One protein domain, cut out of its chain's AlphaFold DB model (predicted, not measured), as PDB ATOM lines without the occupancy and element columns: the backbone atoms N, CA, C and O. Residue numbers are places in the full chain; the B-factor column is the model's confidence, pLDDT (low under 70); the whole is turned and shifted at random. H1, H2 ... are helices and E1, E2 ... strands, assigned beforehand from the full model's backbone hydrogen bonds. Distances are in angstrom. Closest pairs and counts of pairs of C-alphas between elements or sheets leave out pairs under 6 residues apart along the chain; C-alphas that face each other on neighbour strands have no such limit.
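AT A GLANCE: This is residues 2 to 63 of the 315 residues of an uncharacterized protein of Cellulophaga tyrosinoxydans (UniProt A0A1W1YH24). The long helix H3 and the shorter H2 lie side by side as a helical hairpin, and a small ribbon of two strands, E1 and E2, leads away from this hairpin, with E1 running directly into H2. The short helix H1 lies beside the ribbon, on the same side of it as H2, and only just meets H2. The printed part has 62 residues, with three named helices and two named strands in the order H1, E1, H2, H3, E2; the sheet has the order E1 - E2 and is antiparallel, and the class is mixed, helices and strands. The whole is only just compact, close to loose, with a radius of gyration of the C-alphas of 12.3 A, and its outline is flat, 33 by 31 by 16 A.

IN THESE COORDINATES: Find C-alpha 2 at (245.046, 190.812, 205.632); here H1 begins, and it covers residues 2 to 6, 6.4 A from first to last C-alpha. Go on to residues 15 to 18, where E1 runs for 9.9 A. H2 follows at once, residues 19 to 26, 10.6 A long. At C-alpha 33, (248.847, 204.187, 215.498), begins H3, residues 33 to 49, which runs 24.6 A. Last comes E2, residues 56 to 59, 9.7 A long, ending at C-alpha 59, (245.426, 192.759, 197.786).

HOW THE PARTS SIT: Begin at H1: its closest C-alpha pair with E1 is Ala 5 and Val 17, 6.2 A apart. H1 and H2 only just touch, with 3 pairs of C-alphas within 8 A, the closest those of Ala 5 and Val 22 at 7.7 A. H1 and E2 are near each other, with 5 pairs of C-alphas within 10 A. E1 and E2 are antiparallel neighbours at 158 degrees; look for N 15 and O 59, 2.9 A apart, and N 57 and O 17, 2.8 A apart, both within hydrogen-bond range. H2 and H3 form a helical hairpin: they touch, the closest C-alphas being those of Thr 23 and Thr 36 at 5.1 A, and run opposite ways at a shallow tilt of 17 degrees. The closest C-alphas of H2 and E2 are those of Leu 19 and Met 56, 5.5 A apart. H3 is apart from H1 and from E1. In H1, H2 and H3 every O i to N i+4 pair is within hydrogen-bond range.

THE WHOLE: The two C-alphas farthest apart are those of Ser 48 and Glu 63, at 35.4 A. The printed part has no cut. No link is long, and the one from E1 to H2 is tight. The mean pLDDT of the printed part is 72.5; look in the B-factor column for values under 70 at residues 2 to 16 and 58 to 63.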
ATOM      1  N   TYR A   2     245.645 191.844 206.493       47.50
ATOM      2  CA  TYR A   2     245.046 190.812 205.632       47.50
ATOM      3  C   TYR A   2     243.687 190.260 206.119       47.50
ATOM      4  O   TYR A   2     242.678 190.505 205.475       47.50
ATOM      5  N   GLU A   3     243.610 189.664 207.317       52.34
ATOM      6  CA  GLU A   3     242.335 189.165 207.903       52.34
ATOM      7  C   GLU A   3     241.264 190.261 208.016       52.34
ATOM      8  O   GLU A   3     240.058 190.035 208.059       52.34
ATOM      9  N   SER A   4     241.727 191.506 208.101       55.78
ATOM     10  CA  SER A   4     240.863 192.662 208.192       55.78
ATOM     11  C   SER A   4     240.354 193.144 206.839       55.78
ATOM     12  O   SER A   4     239.266 193.708 206.827       55.78
ATOM     13  N   ALA A   5     241.126 192.933 205.770       53.88
ATOM     14  CA  ALA A   5     240.790 193.208 204.379       53.88
ATOM     15  C   ALA A   5     239.762 192.201 203.850       53.88
ATOM     16  O   ALA A   5     238.791 192.608 203.227       53.88
ATOM     17  N   GLU A   6     239.918 190.925 204.204       54.34
ATOM     18  CA  GLU A   6     238.966 189.852 203.895       54.34
ATOM     19  C   GLU A   6     237.563 190.154 204.444       54.34
ATOM     20  O   GLU A   6     236.590 190.140 203.704       54.34
ATOM     21  N   GLN A   7     237.461 190.564 205.714       58.16
ATOM     22  CA  GLN A   7     236.186 190.963 206.334       58.16
ATOM     23  C   GLN A   7     235.574 192.261 205.779       58.16
ATOM     24  O   GLN A   7     234.419 192.560 206.071       58.16
ATOM     25  N   LEU A   8     236.366 193.090 205.095       57.22
ATOM     26  CA  LEU A   8     235.930 194.380 204.546       57.22
ATOM     27  C   LEU A   8     235.624 194.306 203.043       57.22
ATOM     28  O   LEU A   8     235.082 195.270 202.505       57.22
ATOM     29  N   SER A   9     235.969 193.196 202.385       56.66
ATOM     30  CA  SER A   9     235.656 192.927 200.984       56.66
ATOM     31  C   SER A   9     234.332 192.167 200.901       56.66
ATOM     32  O   SER A   9     234.197 191.094 201.483       56.66
ATOM     33  N   ASN A  10     233.338 192.720 200.203       52.97
ATOM     34  CA  ASN A  10     231.996 192.129 200.097       52.97
ATOM     35  C   ASN A  10     231.799 191.233 198.864       52.97
ATOM     36  O   ASN A  10     230.676 190.810 198.600       52.97
ATOM     37  N   GLU A  11     232.840 190.932 198.090       47.50
ATOM     38  CA  GLU A  11     232.680 190.245 196.806       47.50
ATOM     39  C   GLU A  11     233.759 189.178 196.612       47.50
ATOM     40  O   GLU A  11     234.917 189.365 196.977       47.50
ATOM     41  N   GLY A  12     233.366 188.029 196.056       42.84
ATOM     42  CA  GLY A  12     234.160 186.799 195.952       42.84
ATOM     43  C   GLY A  12     235.418 186.842 195.064       42.84
ATOM     44  O   GLY A  12     235.877 185.772 194.666       42.84
ATOM     45  N   GLY A  13     235.992 188.016 194.787       54.25
ATOM     46  CA  GLY A  13     237.224 188.236 194.012       54.25
ATOM     47  C   GLY A  13     238.395 188.783 194.848       54.25
ATOM     48  O   GLY A  13     238.438 188.568 196.059       54.25
ATOM     49  N   ASP A  14     239.352 189.453 194.193       55.34
ATOM     50  CA  ASP A  14     240.490 190.142 194.827       55.34
ATOM     51  C   ASP A  14     240.052 191.134 195.917       55.34
ATOM     52  O   ASP A  14     238.987 191.750 195.826       55.34
ATOM     53  N   TYR A  15     240.872 191.332 196.955       62.69
ATOM     54  CA  TYR A  15     240.498 192.221 198.056       62.69
ATOM     55  C   TYR A  15     240.856 193.669 197.724       62.69
ATOM     56  O   TYR A  15     242.002 194.099 197.861       62.69
ATOM     57  N   VAL A  16     239.856 194.458 197.345       66.50
ATOM     58  CA  VAL A  16     239.988 195.912 197.215       66.50
ATOM     59  C   VAL A  16     239.538 196.566 198.516       66.50
ATOM     60  O   VAL A  16     238.389 196.425 198.931       66.50
ATOM     61  N   VAL A  17     240.433 197.303 199.177       72.62
ATOM     62  CA  VAL A  17     240.123 197.960 200.455       72.62
ATOM     63  C   VAL A  17     240.448 199.441 200.395       72.62
ATOM     64  O   VAL A  17     241.596 199.836 200.212       72.62
ATOM     65  N   TYR A  18     239.448 200.285 200.635       80.75
ATOM     66  CA  TYR A  18     239.664 201.720 200.814       80.75
ATOM     67  C   TYR A  18     240.587 201.998 202.005       80.75
ATOM     68  O   TYR A  18     240.359 201.480 203.105       80.75
ATOM     69  N   LEU A  19     241.578 202.876 201.820       81.12
ATOM     70  CA  LEU A  19     242.511 203.249 202.888       81.12
ATOM     71  C   LEU A  19     241.788 203.789 204.126       81.12
ATOM     72  O   LEU A  19     242.176 203.460 205.242       81.12
ATOM     73  N   ASP A  20     240.689 204.521 203.946       81.75
ATOM     74  CA  ASP A  20     239.879 205.042 205.052       81.75
ATOM     75  C   ASP A  20     239.255 203.931 205.916       81.75
ATOM     76  O   ASP A  20     239.048 204.103 207.120       81.75
ATOM     77  N   ASN A  21     238.947 202.772 205.326       79.50
ATOM     78  CA  ASN A  21     238.445 201.622 206.078       79.50
ATOM     79  C   ASN A  21     239.584 200.941 206.852       79.50
ATOM     80  O   ASN A  21     239.386 200.540 208.001       79.50
ATOM     81  N   VAL A  22     240.784 200.868 206.262       78.56
ATOM     82  CA  VAL A  22     241.995 200.367 206.934       78.56
ATOM     83  C   VAL A  22     242.338 201.254 208.128       78.56
ATOM     84  O   VAL A  22     242.495 200.753 209.243       78.56
ATOM     85  N   THR A  23     242.403 202.572 207.931       82.19
ATOM     86  CA  THR A  23     242.749 203.512 209.001       82.19
ATOM     87  C   THR A  23     241.720 203.468 210.120       82.19
ATOM     88  O   THR A  23     242.106 203.315 211.275       82.19
ATOM     89  N   ARG A  24     240.417 203.470 209.802       82.25
ATOM     90  CA  ARG A  24     239.342 203.339 210.799       82.25
ATOM     91  C   ARG A  24     239.468 202.058 211.624       82.25
ATOM     92  O   ARG A  24     239.353 202.119 212.846       82.25
ATOM     93  N   LYS A  25     239.735 200.916 210.982       80.94
ATOM     94  CA  LYS A  25     239.839 199.611 211.654       80.94
ATOM     95  C   LYS A  25     241.062 199.505 212.565       80.94
ATOM     96  O   LYS A  25     240.978 198.893 213.624       80.94
ATOM     97  N   PHE A  26     242.183 200.122 212.188       81.81
ATOM     98  CA  PHE A  26     243.429 200.076 212.963       81.81
ATOM     99  C   PHE A  26     243.676 201.310 213.841       81.81
ATOM    100  O   PHE A  26     244.700 201.367 214.523       81.81
ATOM    101  N   LYS A  27     242.751 202.277 213.880       82.19
ATOM    102  CA  LYS A  27     242.888 203.529 214.648       82.19
ATOM    103  C   LYS A  27     243.073 203.305 216.145       82.19
ATOM    104  O   LYS A  27     243.834 204.026 216.780       82.19
ATOM    105  N   SER A  28     242.411 202.292 216.698       80.81
ATOM    106  CA  SER A  28     242.495 201.925 218.116       80.81
ATOM    107  C   SER A  28     243.685 201.018 218.454       80.81
ATOM    108  O   SER A  28     243.930 200.740 219.626       80.81
ATOM    109  N   SER A  29     244.449 200.549 217.459       83.81
ATOM    110  CA  SER A  29     245.597 199.671 217.693       83.81
ATOM    111  C   SER A  29     246.853 200.478 218.011       83.81
ATOM    112  O   SER A  29     247.444 201.103 217.128       83.81
ATOM    113  N   ALA A  30     247.326 200.393 219.258       84.19
ATOM    114  CA  ALA A  30     248.568 201.042 219.689       84.19
ATOM    115  C   ALA A  30     249.781 200.635 218.828       84.19
ATOM    116  O   ALA A  30     250.641 201.462 218.532       84.19
ATOM    117  N   LYS A  31     249.810 199.382 218.349       84.19
ATOM    118  CA  LYS A  31     250.870 198.856 217.472       84.19
ATOM    119  C   LYS A  31     250.929 199.570 216.117       84.19
ATOM    120  O   LYS A  31     252.006 199.675 215.536       84.19
ATOM    121  N   PHE A  32     249.795 200.050 215.606       79.88
ATOM    122  CA  PHE A  32     249.692 200.621 214.261       79.88
ATOM    123  C   PHE A  32     249.401 202.123 214.240       79.88
ATOM    124  O   PHE A  32     249.403 202.704 213.160       79.88
ATOM    125  N   ALA A  33     249.234 202.777 215.393       79.19
ATOM    126  CA  ALA A  33     248.847 204.187 215.498       79.19
ATOM    127  C   ALA A  33     249.673 205.134 214.599       79.19
ATOM    128  O   ALA A  33     249.110 205.956 213.875       79.19
ATOM    129  N   LYS A  34     251.006 204.976 214.573       81.19
ATOM    130  CA  LYS A  34     251.899 205.794 213.732       81.19
ATOM    131  C   LYS A  34     251.669 205.566 212.233       81.19
ATOM    132  O   LYS A  34     251.653 206.528 211.468       81.19
ATOM    133  N   SER A  35     251.496 204.314 211.812       80.69
ATOM    134  CA  SER A  35     251.227 203.968 210.410       80.69
ATOM    135  C   SER A  35     249.835 204.428 209.985       80.69
ATOM    136  O   SER A  35     249.696 205.008 208.915       80.69
ATOM    137  N   THR A  36     248.831 204.258 210.847       84.75
ATOM    138  CA  THR A  36     247.463 204.738 210.626       84.75
ATOM    139  C   THR A  36     247.427 206.250 210.421       84.75
ATOM    140  O   THR A  36     246.847 206.708 209.445       84.75
ATOM    141  N   SER A  37     248.118 207.027 211.262       82.94
ATOM    142  CA  SER A  37     248.193 208.488 211.109       82.94
ATOM    143  C   SER A  37     248.876 208.909 209.801       82.94
ATOM    144  O   SER A  37     248.391 209.799 209.107       82.94
ATOM    145  N   LYS A  38     249.965 208.232 209.404       86.75
ATOM    146  CA  LYS A  38     250.613 208.480 208.105       86.75
ATOM    147  C   LYS A  38     249.692 208.162 206.926       86.75
ATOM    148  O   LYS A  38     249.676 208.917 205.959       86.75
ATOM    149  N   LEU A  39     248.937 207.068 207.010       83.88
ATOM    150  CA  LEU A  39     247.971 206.673 205.986       83.88
ATOM    151  C   LEU A  39     246.782 207.635 205.912       83.88
ATOM    152  O   LEU A  39     246.336 207.922 204.811       83.88
ATOM    153  N   GLU A  40     246.298 208.179 207.035       88.06
ATOM    154  CA  GLU A  40     245.269 209.232 207.037       88.06
ATOM    155  C   GLU A  40     245.776 210.494 206.314       88.06
ATOM    156  O   GLU A  40     245.078 211.031 205.456       88.06
ATOM    157  N   VAL A  41     247.016 210.924 206.588       89.50
ATOM    158  CA  VAL A  41     247.639 212.070 205.897       89.50
ATOM    159  C   VAL A  41     247.827 211.792 204.404       89.50
ATOM    160  O   VAL A  41     247.544 212.658 203.579       89.50
ATOM    161  N   LEU A  42     248.298 210.597 204.043       83.94
ATOM    162  CA  LEU A  42     248.452 210.196 202.646       83.94
ATOM    163  C   LEU A  42     247.096 210.136 201.931       83.94
ATOM    164  O   LEU A  42     246.978 210.666 200.833       83.94
ATOM    165  N   SER A  43     246.073 209.555 202.569       87.62
ATOM    166  CA  SER A  43     244.714 209.471 202.026       87.62
ATOM    167  C   SER A  43     244.155 210.863 201.745       87.62
ATOM    168  O   SER A  43     243.686 211.116 200.640       87.62
ATOM    169  N   ALA A  44     244.307 211.798 202.689       85.44
ATOM    170  CA  ALA A  44     243.884 213.185 202.513       85.44
ATOM    171  C   ALA A  44     244.624 213.887 201.362       85.44
ATOM    172  O   ALA A  44     243.992 214.574 200.562       85.44
ATOM    173  N   LYS A  45     245.943 213.682 201.234       84.56
ATOM    174  CA  LYS A  45     246.728 214.230 200.116       84.56
ATOM    175  C   LYS A  45     246.261 213.680 198.770       84.56
ATOM    176  O   LYS A  45     246.017 214.456 197.855       84.56
ATOM    177  N   VAL A  46     246.089 212.364 198.653       74.44
ATOM    178  CA  VAL A  46     245.619 211.738 197.408       74.44
ATOM    179  C   VAL A  46     244.207 212.209 197.059       74.44
ATOM    180  O   VAL A  46     243.955 212.570 195.917       74.44
ATOM    181  N   GLN A  47     243.306 212.286 198.043       85.00
ATOM    182  CA  GLN A  47     241.956 212.819 197.839       85.00
ATOM    183  C   GLN A  47     241.987 214.277 197.365       85.00
ATOM    184  O   GLN A  47     241.214 214.632 196.478       85.00
ATOM    185  N   SER A  48     242.891 215.106 197.903       84.12
ATOM    186  CA  SER A  48     243.034 216.505 197.473       84.12
ATOM    187  C   SER A  48     243.537 216.658 196.035       84.12
ATOM    188  O   SER A  48     243.199 217.643 195.399       84.12
ATOM    189  N   LEU A  49     244.291 215.679 195.527       75.88
ATOM    190  CA  LEU A  49     244.847 215.671 194.169       75.88
ATOM    191  C   LEU A  49     243.949 214.960 193.146       75.88
ATOM    192  O   LEU A  49     244.252 214.962 191.962       75.88
ATOM    193  N   ASN A  50     242.882 214.287 193.587       78.56
ATOM    194  CA  ASN A  50     242.075 213.418 192.725       78.56
ATOM    195  C   ASN A  50     240.571 213.638 192.935       78.56
ATOM    196  O   ASN A  50     239.804 212.681 193.066       78.56
ATOM    197  N   ASN A  51     240.142 214.900 193.031       80.25
ATOM    198  CA  ASN A  51     238.728 215.288 193.124       80.25
ATOM    199  C   ASN A  51     237.948 214.560 194.240       80.25
ATOM    200  O   ASN A  51     236.795 214.163 194.071       80.25
ATOM    201  N   GLY A  52     238.593 214.329 195.388       79.50
ATOM    202  CA  GLY A  52     237.986 213.651 196.534       79.50
ATOM    203  C   GLY A  52     237.834 212.133 196.379       79.50
ATOM    204  O   GLY A  52     237.211 211.495 197.235       79.50
ATOM    205  N   LYS A  53     238.391 211.518 195.325       77.62
ATOM    206  CA  LYS A  53     238.375 210.059 195.158       77.62
ATOM    207  C   LYS A  53     239.217 209.389 196.239       77.62
ATOM    208  O   LYS A  53     240.378 209.728 196.464       77.62
ATOM    209  N   LYS A  54     238.619 208.401 196.903       82.50
ATOM    210  CA  LYS A  54     239.249 207.683 198.015       82.50
ATOM    211  C   LYS A  54     240.276 206.678 197.491       82.50
ATOM    212  O   LYS A  54     239.904 205.825 196.686       82.50
ATOM    213  N   PRO A  55     241.525 206.711 197.978       80.06
ATOM    214  CA  PRO A  55     242.523 205.726 197.594       80.06
ATOM    215  C   PRO A  55     242.154 204.328 198.091       80.06
ATOM    216  O   PRO A  55     241.598 204.150 199.182       80.06
ATOM    217  N   MET A  56     242.507 203.333 197.283       81.19
ATOM    218  CA  MET A  56     242.274 201.916 197.544       81.19
ATOM    219  C   MET A  56     243.601 201.166 197.545       81.19
ATOM    220  O   MET A  56     244.519 201.520 196.810       81.19
ATOM    221  N   VAL A  57     243.687 200.125 198.364       73.06
ATOM    222  CA  VAL A  57     244.765 199.137 198.325       73.06
ATOM    223  C   VAL A  57     244.188 197.858 197.753       73.06
ATOM    224  O   VAL A  57     243.173 197.356 198.235       73.06
ATOM    225  N   PHE A  58     244.846 197.360 196.719       68.62
ATOM    226  CA  PHE A  58     244.557 196.076 196.112       68.62
ATOM    227  C   PHE A  58     245.406 195.003 196.800       68.62
ATOM    228  O   PHE A  58     246.632 195.106 196.819       68.62
ATOM    229  N   PHE A  59     244.762 193.991 197.378       60.47
ATOM    230  CA  PHE A  59     245.426 192.759 197.786       60.47
ATOM    231  C   PHE A  59     244.956 191.642 196.852       60.47
ATOM    232  O   PHE A  59     243.787 191.247 196.937       60.47
ATOM    233  N   PRO A  60     245.830 191.122 195.977       54.84
ATOM    234  CA  PRO A  60     245.458 190.023 195.103       54.84
ATOM    235  C   PRO A  60     245.047 188.812 195.940       54.84
ATOM    236  O   PRO A  60     245.732 188.428 196.894       54.84
ATOM    237  N   LYS A  61     243.932 188.191 195.565       54.75
ATOM    238  CA  LYS A  61     243.496 186.885 196.055       54.75
ATOM    239  C   LYS A  61     244.225 185.824 195.233       54.75
ATOM    240  O   LYS A  61     243.606 185.024 194.544       54.75
ATOM    241  N   ALA A  62     245.558 185.840 195.272       47.97
ATOM    242  CA  ALA A  62     246.310 184.671 194.839       47.97
ATOM    243  C   ALA A  62     245.786 183.482 195.657       47.97
ATOM    244  O   ALA A  62     245.579 183.610 196.866       47.97
ATOM    245  N   GLU A  63     245.453 182.405 194.956       42.03
ATOM    246  CA  GLU A  63     244.698 181.248 195.414       42.03
ATOM    247  C   GLU A  63     244.893 180.929 196.903       42.03
ATOM    248  O   GLU A  63     245.905 180.398 197.352       42.03
TER     249      GLU A  63